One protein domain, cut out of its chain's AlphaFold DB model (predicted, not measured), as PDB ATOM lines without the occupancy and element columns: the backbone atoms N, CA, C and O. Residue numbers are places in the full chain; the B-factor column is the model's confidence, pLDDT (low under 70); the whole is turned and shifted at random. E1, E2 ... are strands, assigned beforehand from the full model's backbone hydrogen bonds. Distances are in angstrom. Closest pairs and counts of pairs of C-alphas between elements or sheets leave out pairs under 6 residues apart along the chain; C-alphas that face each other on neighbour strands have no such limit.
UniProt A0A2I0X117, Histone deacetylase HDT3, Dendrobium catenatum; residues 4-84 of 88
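What this domain is: This is residues 4 to 84 of the 88 residues of the protein "Histone deacetylase HDT3" of Dendrobium catenatum (UniProt A0A2I0X117). Little regular structure is here: two small three-stranded sheets make a sandwich, face to face with strands crossed at 45 degrees, and a long tail, residues 67 to 84, leads away. The 81 printed residues include six named strands, E1 to E6, with 29 residues, and no named helix: all strand. Both sheets, E4-E1-E6 and E3-E2-E5, are antiparallel. The whole is loose, radius of gyration of the C-alphas 16.0 A, spanning 54 by 28 by 18 A.

How they stand to each other: E1, residues 4 to 6, neighbours E4, residues 41 to 43, and E6, residues 63 to 66; within hydrogen-bond range are N 4 and O 42, 2.9 A, and N 5 and O 64, 2.9 A. E2, residues 18 to 24, forms a hairpin with E3, residues 27 to 34, at 153 degrees, and neighbours E5, residues 53 to 56, at 164 degrees; N 20 and O 32, 2.9 A, and N 21 and O 55, 2.8 A, are within hydrogen-bond range.

Where its parts are: C-alpha 4 begins E1 at (-10.611, 31.761, 4.252); C-alpha 66 ends E6 at (-6.700, 31.421, -0.745). E2 measures 19.6 A, E3 20.8 A.

The domain as a whole: The printed part has no cut. The link E1 to E2 is long. Residues 9 to 15 and 72 to 84 have pLDDT under 70.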
ATOM      1  N   ALA A   4      -9.677  30.644   4.381       95.56
ATOM      2  CA  ALA A   4     -10.611  31.761   4.252       95.56
ATOM      3  C   ALA A   4     -10.387  32.794   5.365       95.56
ATOM      4  O   ALA A   4     -10.076  32.416   6.495       95.56
ATOM      5  N   SER A   5     -10.575  34.080   5.075       95.19
ATOM      6  CA  SER A   5     -10.446  35.165   6.053       95.19
ATOM      7  C   SER A   5     -11.463  36.283   5.837       95.19
ATOM      8  O   SER A   5     -11.941  36.513   4.726       95.19
ATOM      9  N   LEU A   6     -11.799  36.989   6.917       93.31
ATOM     10  CA  LEU A   6     -12.604  38.205   6.859       93.31
ATOM     11  C   LEU A   6     -11.754  39.393   6.412       93.31
ATOM     12  O   LEU A   6     -10.639  39.604   6.889       93.31
ATOM     13  N   GLY A   7     -12.324  40.205   5.526       87.25
ATOM     14  CA  GLY A   7     -11.785  41.507   5.168       87.25
ATOM     15  C   GLY A   7     -11.855  42.507   6.319       87.25
ATOM     16  O   GLY A   7     -12.732  42.439   7.184       87.25
ATOM     17  N   VAL A   8     -10.948  43.484   6.296       73.94
ATOM     18  CA  VAL A   8     -10.946  44.583   7.267       73.94
ATOM     19  C   VAL A   8     -12.219  45.411   7.095       73.94
ATOM     20  O   VAL A   8     -12.423  46.065   6.074       73.94
ATOM     21  N   THR A   9     -13.064  45.413   8.118       65.44
ATOM     22  CA  THR A   9     -14.257  46.261   8.213       65.44
ATOM     23  C   THR A   9     -14.037  47.320   9.290       65.44
ATOM     24  O   THR A   9     -13.413  47.067  10.324       65.44
ATOM     25  N   LYS A  10     -14.520  48.548   9.054       59.97
ATOM     26  CA  LYS A  10     -14.568  49.580  10.103       59.97
ATOM     27  C   LYS A  10     -15.448  49.032  11.238       59.97
ATOM     28  O   LYS A  10     -16.499  48.468  10.946       59.97
ATOM     29  N   LYS A  11     -14.988  49.142  12.492       55.03
ATOM     30  CA  LYS A  11     -15.530  48.516  13.727       55.03
ATOM     31  C   LYS A  11     -16.965  48.955  14.112       55.03
ATOM     32  O   LYS A  11     -17.216  49.291  15.263       55.03
ATOM     33  N   GLU A  12     -17.907  49.005  13.180       55.59
ATOM     34  CA  GLU A  12     -19.224  49.619  13.400       55.59
ATOM     35  C   GLU A  12     -20.369  48.606  13.493       55.59
ATOM     36  O   GLU A  12     -21.441  48.941  13.991       55.59
ATOM     37  N   LYS A  13     -20.166  47.353  13.077       55.22
ATOM     38  CA  LYS A  13     -21.164  46.290  13.231       55.22
ATOM     39  C   LYS A  13     -20.516  45.116  13.949       55.22
ATOM     40  O   LYS A  13     -19.402  44.742  13.608       55.22
ATOM     41  N   GLY A  14     -21.182  44.665  15.014       57.88
ATOM     42  CA  GLY A  14     -20.654  43.763  16.039       57.88
ATOM     43  C   GLY A  14     -20.283  42.365  15.542       57.88
ATOM     44  O   GLY A  14     -20.035  42.166  14.361       57.88
ATOM     45  N   ALA A  15     -20.235  41.413  16.476       62.91
ATOM     46  CA  ALA A  15     -19.832  40.013  16.303       62.91
ATOM     47  C   ALA A  15     -20.699  39.230  15.287       62.91
ATOM     48  O   ALA A  15     -21.445  38.315  15.644       62.91
ATOM     49  N   GLU A  16     -20.644  39.618  14.014       79.62
ATOM     50  CA  GLU A  16     -21.303  38.932  12.917       79.62
ATOM     51  C   GLU A  16     -20.563  37.619  12.682       79.62
ATOM     52  O   GLU A  16     -19.384  37.591  12.326       79.62
ATOM     53  N   ASN A  17     -21.274  36.521  12.918       91.50
ATOM     54  CA  ASN A  17     -20.810  35.195  12.557       91.50
ATOM     55  C   ASN A  17     -21.160  34.972  11.088       91.50
ATOM     56  O   ASN A  17     -22.335  34.921  10.722       91.50
ATOM     57  N   VAL A  18     -20.137  34.849  10.254       94.50
ATOM     58  CA  VAL A  18     -20.265  34.692   8.809       94.50
ATOM     59  C   VAL A  18     -20.039  33.221   8.459       94.50
ATOM     60  O   VAL A  18     -18.886  32.784   8.397       94.50
ATOM     61  N   PRO A  19     -21.103  32.422   8.243       96.50
ATOM     62  CA  PRO A  19     -20.941  31.046   7.802       96.50
ATOM     63  C   PRO A  19     -20.379  31.015   6.381       96.50
ATOM     64  O   PRO A  19     -20.795  31.793   5.514       96.50
ATOM     65  N   ILE A  20     -19.443  30.098   6.158       96.88
ATOM     66  CA  ILE A  20     -18.832  29.818   4.863       96.88
ATOM     67  C   ILE A  20     -19.452  28.550   4.307       96.88
ATOM     68  O   ILE A  20     -19.456  27.507   4.966       96.88
ATOM     69  N   PHE A  21     -19.960  28.649   3.084       97.19
ATOM     70  CA  PHE A  21     -20.608  27.553   2.394       97.19
ATOM     71  C   PHE A  21     -19.754  27.052   1.238       97.19
ATOM     72  O   PHE A  21     -19.218  27.838   0.458       97.19
ATOM     73  N   LEU A  22     -19.710  25.735   1.109       95.94
ATOM     74  CA  LEU A  22     -19.181  25.018  -0.037       95.94
ATOM     75  C   LEU A  22     -20.347  24.316  -0.724       95.94
ATOM     76  O   LEU A  22     -21.079  23.570  -0.074       95.94
ATOM     77  N   LYS A  23     -20.515  24.545  -2.021       96.88
ATOM     78  CA  LYS A  23     -21.463  23.804  -2.845       96.88
ATOM     79  C   LYS A  23     -20.707  22.919  -3.829       96.88
ATOM     80  O   LYS A  23     -19.809  23.392  -4.519       96.88
ATOM     81  N   ILE A  24     -21.078  21.648  -3.869       93.94
ATOM     82  CA  ILE A  24     -20.581  20.650  -4.816       93.94
ATOM     83  C   ILE A  24     -21.812  19.911  -5.330       93.94
ATOM     84  O   ILE A  24     -22.572  19.360  -4.530       93.94
ATOM     85  N   ASP A  25     -22.013  19.917  -6.646       93.19
ATOM     86  CA  ASP A  25     -23.258  19.461  -7.271       93.19
ATOM     87  C   ASP A  25     -24.466  20.176  -6.619       93.19
ATOM     88  O   ASP A  25     -24.455  21.401  -6.471       93.19
ATOM     89  N   ASP A  26     -25.479  19.445  -6.154       94.19
ATOM     90  CA  ASP A  26     -26.648  20.008  -5.461       94.19
ATOM     91  C   ASP A  26     -26.516  20.035  -3.928       94.19
ATOM     92  O   ASP A  26     -27.462  20.379  -3.216       94.19
ATOM     93  N   GLN A  27     -25.340  19.701  -3.389       95.25
ATOM     94  CA  GLN A  27     -25.106  19.664  -1.946       95.25
ATOM     95  C   GLN A  27     -24.435  20.948  -1.469       95.25
ATOM     96  O   GLN A  27     -23.377  21.324  -1.966       95.25
ATOM     97  N   LYS A  28     -25.027  21.604  -0.462       96.62
ATOM     98  CA  LYS A  28     -24.481  22.808   0.180       96.62
ATOM     99  C   LYS A  28     -24.087  22.504   1.624       96.62
ATOM    100  O   LYS A  28     -24.943  22.209   2.454       96.62
ATOM    101  N   LEU A  29     -22.797  22.609   1.918       96.62
ATOM    102  CA  LEU A  29     -22.189  22.304   3.212       96.62
ATOM    103  C   LEU A  29     -21.706  23.585   3.890       96.62
ATOM    104  O   LEU A  29     -21.217  24.494   3.221       96.62
ATOM    105  N   VAL A  30     -21.793  23.644   5.219       97.00
ATOM    106  CA  VAL A  30     -21.099  24.667   6.015       97.00
ATOM    107  C   VAL A  30     -19.713  24.132   6.346       97.00
ATOM    108  O   VAL A  30     -19.600  23.106   7.010       97.00
ATOM    109  N   ILE A  31     -18.669  24.821   5.890       95.88
ATOM    110  CA  ILE A  31     -17.275  24.403   6.115       95.88
ATOM    111  C   ILE A  31     -16.577  25.223   7.200       95.88
ATOM    112  O   ILE A  31     -15.513  24.846   7.673       95.88
ATOM    113  N   GLY A  32     -17.182  26.323   7.639       96.00
ATOM    114  CA  GLY A  32     -16.616  27.162   8.682       96.00
ATOM    115  C   GLY A  32     -17.526  28.321   9.049       96.00
ATOM    116  O   GLY A  32     -18.539  28.576   8.399       96.00
ATOM    117  N   THR A  33     -17.168  29.034  10.109       96.00
ATOM    118  CA  THR A  33     -17.812  30.289  10.500       96.00
ATOM    119  C   THR A  33     -16.734  31.272  10.909       96.00
ATOM    120  O   THR A  33     -15.974  30.996  11.833       96.00
ATOM    121  N   LEU A  34     -16.668  32.404  10.215       94.75
ATOM    122  CA  LEU A  34     -15.731  33.468  10.539       94.75
ATOM    123  C   LEU A  34     -16.386  34.487  11.473       94.75
ATOM    124  O   LEU A  34     -17.562  34.805  11.316       94.75
ATOM    125  N   SER A  35     -15.623  35.043  12.408       91.56
ATOM    126  CA  SER A  35     -16.022  36.229  13.169       91.56
ATOM    127  C   SER A  35     -14.791  37.047  13.554       91.56
ATOM    128  O   SER A  35     -13.738  36.493  13.860       91.56
ATOM    129  N   ILE A  36     -14.915  38.373  13.543       87.00
ATOM    130  CA  ILE A  36     -13.792  39.285  13.827       87.00
ATOM    131  C   ILE A  36     -13.250  39.081  15.248       87.00
ATOM    132  O   ILE A  36     -12.052  39.209  15.481       87.00
ATOM    133  N   ASP A  37     -14.130  38.765  16.194       86.88
ATOM    134  CA  ASP A  37     -13.826  38.617  17.614       86.88
ATOM    135  C   ASP A  37     -13.338  37.215  18.006       86.88
ATOM    136  O   ASP A  37     -12.586  37.094  18.971       86.88
ATOM    137  N   LYS A  38     -13.741  36.160  17.283       89.75
ATOM    138  CA  LYS A  38     -13.445  34.765  17.663       89.75
ATOM    139  C   LYS A  38     -12.519  34.060  16.687       89.75
ATOM    140  O   LYS A  38     -11.595  33.375  17.108       89.75
ATOM    141  N   CYS A  39     -12.794  34.171  15.392       91.31
ATOM    142  CA  CYS A  39     -12.101  33.408  14.361       91.31
ATOM    143  C   CYS A  39     -12.142  34.176  13.038       91.31
ATOM    144  O   CYS A  39     -12.993  33.939  12.183       91.31
ATOM    145  N   ALA A  40     -11.244  35.146  12.881       92.25
ATOM    146  CA  ALA A  40     -11.224  35.991  11.688       92.25
ATOM    147  C   ALA A  40     -10.694  35.252  10.444       92.25
ATOM    148  O   ALA A  40     -10.839  35.747   9.326       92.25
ATOM    149  N   GLN A  41     -10.083  34.079  10.633       94.88
ATOM    150  CA  GLN A  41      -9.444  33.283   9.594       94.88
ATOM    151  C   GLN A  41      -9.511  31.792   9.940       94.88
ATOM    152  O   GLN A  41      -9.291  31.410  11.088       94.88
ATOM    153  N   ILE A  42      -9.773  30.957   8.935       95.50
ATOM    154  CA  ILE A  42      -9.810  29.494   9.037       95.50
ATOM    155  C   ILE A  42      -8.835  28.916   8.022       95.50
ATOM    156  O   ILE A  42      -8.858  29.301   6.851       95.50
ATOM    157  N   HIS A  43      -8.010  27.972   8.467       94.06
ATOM    158  CA  HIS A  43      -7.197  27.139   7.589       94.06
ATOM    159  C   HIS A  43      -7.971  25.886   7.190       94.06
ATOM    160  O   HIS A  43      -8.640  25.269   8.016       94.06
ATOM    161  N   TYR A  44      -7.849  25.513   5.925       92.12
ATOM    162  CA  TYR A  44      -8.474  24.335   5.350       92.12
ATOM    163  C   TYR A  44      -7.416  23.402   4.779       92.12
ATOM    164  O   TYR A  44      -6.395  23.852   4.261       92.12
ATOM    165  N   ASP A  45      -7.723  22.114   4.807       91.38
ATOM    166  CA  ASP A  45      -7.034  21.091   4.027       91.38
ATOM    167  C   ASP A  45      -8.047  20.455   3.067       91.38
ATOM    168  O   ASP A  45      -8.526  19.341   3.265       91.38
ATOM    169  N   LEU A  46      -8.507  21.253   2.094       90.88
ATOM    170  CA  LEU A  46      -9.548  20.846   1.149       90.88
ATOM    171  C   LEU A  46      -8.991  20.775  -0.270       90.88
ATOM    172  O   LEU A  46      -8.507  21.773  -0.815       90.88
ATOM    173  N   VAL A  47      -9.121  19.608  -0.893       89.88
ATOM    174  CA  VAL A  47      -8.783  19.356  -2.298       89.88
ATOM    175  C   VAL A  47     -10.059  18.954  -3.028       89.88
ATOM    176  O   VAL A  47     -10.862  18.186  -2.504       89.88
ATOM    177  N   PHE A  48     -10.264  19.515  -4.218       88.19
ATOM    178  CA  PHE A  48     -11.456  19.279  -5.025       88.19
ATOM    179  C   PHE A  48     -11.042  18.771  -6.405       88.19
ATOM    180  O   PHE A  48     -10.294  19.456  -7.104       88.19
ATOM    181  N   ASP A  49     -11.568  17.610  -6.791       87.88
ATOM    182  CA  ASP A  49     -11.342  16.991  -8.108       87.88
ATOM    183  C   ASP A  49     -12.485  17.270  -9.104       87.88
ATOM    184  O   ASP A  49     -12.492  16.766 -10.223       87.88
ATOM    185  N   LYS A  50     -13.467  18.076  -8.696       88.25
ATOM    186  CA  LYS A  50     -14.610  18.510  -9.506       88.25
ATOM    187  C   LYS A  50     -14.941  19.973  -9.242       88.25
ATOM    188  O   LYS A  50     -14.382  20.584  -8.330       88.25
ATOM    189  N   GLU A  51     -15.846  20.521 -10.044       92.06
ATOM    190  CA  GLU A  51     -16.328  21.887  -9.868       92.06
ATOM    191  C   GLU A  51     -17.004  22.075  -8.507       92.06
ATOM    192  O   GLU A  51     -17.701  21.199  -7.988       92.06
ATOM    193  N   PHE A  52     -16.755  23.238  -7.920       94.00
ATOM    194  CA  PHE A  52     -17.282  23.631  -6.628       94.00
ATOM    195  C   PHE A  52     -17.520  25.139  -6.614       94.00
ATOM    196  O   PHE A  52     -16.884  25.894  -7.350       94.00
ATOM    197  N   GLU A  53     -18.400  25.582  -5.727       95.69
ATOM    198  CA  GLU A  53     -18.688  26.992  -5.491       95.69
ATOM    199  C   GLU A  53     -18.470  27.316  -4.012       95.69
ATOM    200  O   GLU A  53     -18.864  26.558  -3.122       95.69
ATOM    201  N   LEU A  54     -17.845  28.460  -3.742       95.00
ATOM    202  CA  LEU A  54     -17.709  29.013  -2.399       95.00
ATOM    203  C   LEU A  54     -18.604  30.241  -2.267       95.00
ATOM    204  O   LEU A  54     -18.626  31.102  -3.142       95.00
ATOM    205  N   SER A  55     -19.318  30.342  -1.150       95.44
ATOM    206  CA  SER A  55     -20.132  31.515  -0.817       95.44
ATOM    207  C   SER A  55     -20.121  31.789   0.687       95.44
ATOM    208  O   SER A  55     -19.655  30.970   1.480       95.44
ATOM    209  N   HIS A  56     -20.631  32.948   1.104       94.81
ATOM    210  CA  HIS A  56     -20.726  33.323   2.516       94.81
ATOM    211  C   HIS A  56     -22.100  33.892   2.880       94.81
ATOM    212  O   HIS A  56     -22.822  34.411   2.033       94.81
ATOM    213  N   GLY A  57     -22.468  33.796   4.162       92.88
ATOM    214  CA  GLY A  57     -23.789  34.208   4.656       92.88
ATOM    215  C   GLY A  57     -23.998  35.714   4.843       92.88
ATOM    216  O   GLY A  57     -25.133  36.140   5.050       92.88
ATOM    217  N   SER A  58     -22.936  36.522   4.787       89.81
ATOM    218  CA  SER A  58     -23.035  37.973   4.994       89.81
ATOM    219  C   SER A  58     -23.298  38.742   3.699       89.81
ATOM    220  O   SER A  58     -22.780  38.385   2.646       89.81
ATOM    221  N   LYS A  59     -24.049  39.844   3.793       87.00
ATOM    222  CA  LYS A  59     -24.163  40.860   2.727       87.00
ATOM    223  C   LYS A  59     -23.202  42.039   2.922       87.00
ATOM    224  O   LYS A  59     -23.062  42.856   2.021       87.00
ATOM    225  N   ASN A  60     -22.597  42.147   4.105       84.31
ATOM    226  CA  ASN A  60     -21.837  43.323   4.535       84.31
ATOM    227  C   ASN A  60     -20.348  43.027   4.743       84.31
ATOM    228  O   ASN A  60     -19.549  43.959   4.781       84.31
ATOM    229  N   ALA A  61     -19.982  41.755   4.910       87.69
ATOM    230  CA  ALA A  61     -18.601  41.330   5.056       87.69
ATOM    231  C   ALA A  61     -18.016  40.895   3.710       87.69
ATOM    232  O   ALA A  61     -18.667  40.194   2.936       87.69
ATOM    233  N   SER A  62     -16.759  41.265   3.477       90.81
ATOM    234  CA  SER A  62     -15.929  40.657   2.437       90.81
ATOM    235  C   SER A  62     -15.239  39.423   3.010       90.81
ATOM    236  O   SER A  62     -14.657  39.495   4.095       90.81
ATOM    237  N   VAL A  63     -15.268  38.309   2.279       93.06
ATOM    238  CA  VAL A  63     -14.499  37.101   2.606       93.06
ATOM    239  C   VAL A  63     -13.501  36.831   1.492       93.06
ATOM    240  O   VAL A  63     -13.865  36.815   0.318       93.06
ATOM    241  N   PHE A  64     -12.249  36.597   1.869       94.06
ATOM    242  CA  PHE A  64     -11.173  36.252   0.952       94.06
ATOM    243  C   PHE A  64     -10.839  34.773   1.087       94.06
ATOM    244  O   PHE A  64     -10.751  34.253   2.199       94.06
ATOM    245  N   PHE A  65     -10.637  34.102  -0.045       93.88
ATOM    246  CA  PHE A  65     -10.242  32.699  -0.105       93.88
ATOM    247  C   PHE A  65      -8.874  32.578  -0.760       93.88
ATOM    248  O   PHE A  65      -8.596  33.239  -1.758       93.88
ATOM    249  N   ILE A  66      -8.031  31.707  -0.212       92.31
ATOM    250  CA  ILE A  66      -6.700  31.421  -0.745       92.31
ATOM    251  C   ILE A  66      -6.589  29.920  -0.988       92.31
ATOM    252  O   ILE A  66      -7.066  29.087  -0.211       92.31
ATOM    253  N   GLY A  67      -5.967  29.555  -2.101       89.94
ATOM    254  CA  GLY A  67      -5.697  28.175  -2.448       89.94
ATOM    255  C   GLY A  67      -4.831  28.066  -3.690       89.94
ATOM    256  O   GLY A  67      -4.507  29.060  -4.334       89.94
ATOM    257  N   TYR A  68      -4.486  26.831  -4.025       86.56
ATOM    258  CA  TYR A  68      -3.720  26.506  -5.219       86.56
ATOM    259  C   TYR A  68      -4.616  25.767  -6.205       86.56
ATOM    260  O   TYR A  68      -5.442  24.942  -5.804       86.56
ATOM    261  N   LYS A  69      -4.434  26.057  -7.492       83.81
ATOM    262  CA  LYS A  69      -5.043  25.307  -8.585       83.81
ATOM    263  C   LYS A  69      -3.997  24.359  -9.150       83.81
ATOM    264  O   LYS A  69      -2.925  24.798  -9.559       83.81
ATOM    265  N   LYS A  70      -4.306  23.065  -9.183       76.69
ATOM    266  CA  LYS A  70      -3.475  22.087  -9.883       76.69
ATOM    267  C   LYS A  70      -3.756  22.211 -11.381       76.69
ATOM    268  O   LYS A  70      -4.885  21.991 -11.811       76.69
ATOM    269  N   VAL A  71      -2.745  22.570 -12.166       70.81
ATOM    270  CA  VAL A  71      -2.795  22.474 -13.629       70.81
ATOM    271  C   VAL A  71      -2.121  21.161 -14.006       70.81
ATOM    272  O   VAL A  71      -0.921  21.005 -13.795       70.81
ATOM    273  N   ILE A  72      -2.897  20.190 -14.488       66.94
ATOM    274  CA  ILE A  72      -2.349  18.924 -14.986       66.94
ATOM    275  C   ILE A  72      -1.921  19.166 -16.436       66.94
ATOM    276  O   ILE A  72      -2.767  19.390 -17.298       66.94
ATOM    277  N   VAL A  73      -0.611  19.166 -16.691       61.62
ATOM    278  CA  VAL A  73      -0.035  19.254 -18.039       61.62
ATOM    279  C   VAL A  73       0.548  17.884 -18.380       61.62
ATOM    280  O   VAL A  73       1.684  17.611 -18.020       61.62
ATOM    281  N   GLY A  74      -0.245  17.037 -19.045       61.06
ATOM    282  CA  GLY A  74       0.182  15.738 -19.588       61.06
ATOM    283  C   GLY A  74       0.518  14.646 -18.558       61.06
ATOM    284  O   GLY A  74       0.895  14.919 -17.422       61.06
ATOM    285  N   ASP A  75       0.384  13.387 -18.980       57.75
ATOM    286  CA  ASP A  75       0.638  12.170 -18.187       57.75
ATOM    287  C   ASP A  75       2.139  11.830 -18.027       57.75
ATOM    288  O   ASP A  75       2.500  10.664 -17.873       57.75
ATOM    289  N   GLU A  76       3.045  12.812 -18.072       57.78
ATOM    290  CA  GLU A  76       4.483  12.556 -17.927       57.78
ATOM    291  C   GLU A  76       5.028  13.070 -16.594       57.78
ATOM    292  O   GLU A  76       5.040  14.258 -16.277       57.78
ATOM    293  N   TYR A  77       5.488  12.109 -15.796       49.38
ATOM    294  CA  TYR A  77       6.216  12.312 -14.554       49.38
ATOM    295  C   TYR A  77       7.577  12.973 -14.854       49.38
ATOM    296  O   TYR A  77       8.264  12.524 -15.773       49.38
ATOM    297  N   PRO A  78       8.037  13.970 -14.074       53.56
ATOM    298  CA  PRO A  78       7.541  14.388 -12.764       53.56
ATOM    299  C   PRO A  78       6.456  15.474 -12.823       53.56
ATOM    300  O   PRO A  78       6.457  16.342 -13.689       53.56
ATOM    301  N   PHE A  79       5.557  15.466 -11.833       53.47
ATOM    302  CA  PHE A  79       4.522  16.488 -11.669       53.47
ATOM    303  C   PHE A  79       5.142  17.879 -11.450       53.47
ATOM    304  O   PHE A  79       5.528  18.232 -10.334       53.47
ATOM    305  N   TYR A  80       5.206  18.700 -12.496       53.50
ATOM    306  CA  TYR A  80       5.514  20.118 -12.348       53.50
ATOM    307  C   TYR A  80       4.256  20.857 -11.882       53.50
ATOM    308  O   TYR A  80       3.313  21.061 -12.645       53.50
ATOM    309  N   PHE A  81       4.222  21.263 -10.611       52.03
ATOM    310  CA  PHE A  81       3.177  22.152 -10.106       52.03
ATOM    311  C   PHE A  81       3.340  23.532 -10.751       52.03
ATOM    312  O   PHE A  81       4.203  24.315 -10.356       52.03
ATOM    313  N   HIS A  82       2.522  23.837 -11.757       51.19
ATOM    314  CA  HIS A  82       2.434  25.192 -12.286       51.19
ATOM    315  C   HIS A  82       1.516  26.026 -11.385       51.19
ATOM    316  O   HIS A  82       0.299  25.831 -11.362       51.19
ATOM    317  N   TYR A  83       2.104  26.942 -10.617       51.19
ATOM    318  CA  TYR A  83       1.369  27.842  -9.733       51.19
ATOM    319  C   TYR A  83       0.865  29.055 -10.523       51.19
ATOM    320  O   TYR A  83       1.618  29.994 -10.769       51.19
ATOM    321  N   SER A  84      -0.414  29.067 -10.903       48.16
ATOM    322  CA  SER A  84      -1.068  30.284 -11.400       48.16
ATOM    323  C   SER A  84      -1.725  31.026 -10.233       48.16
ATOM    324  O   SER A  84      -2.739  30.570  -9.699       48.16
TER     325      SER A  84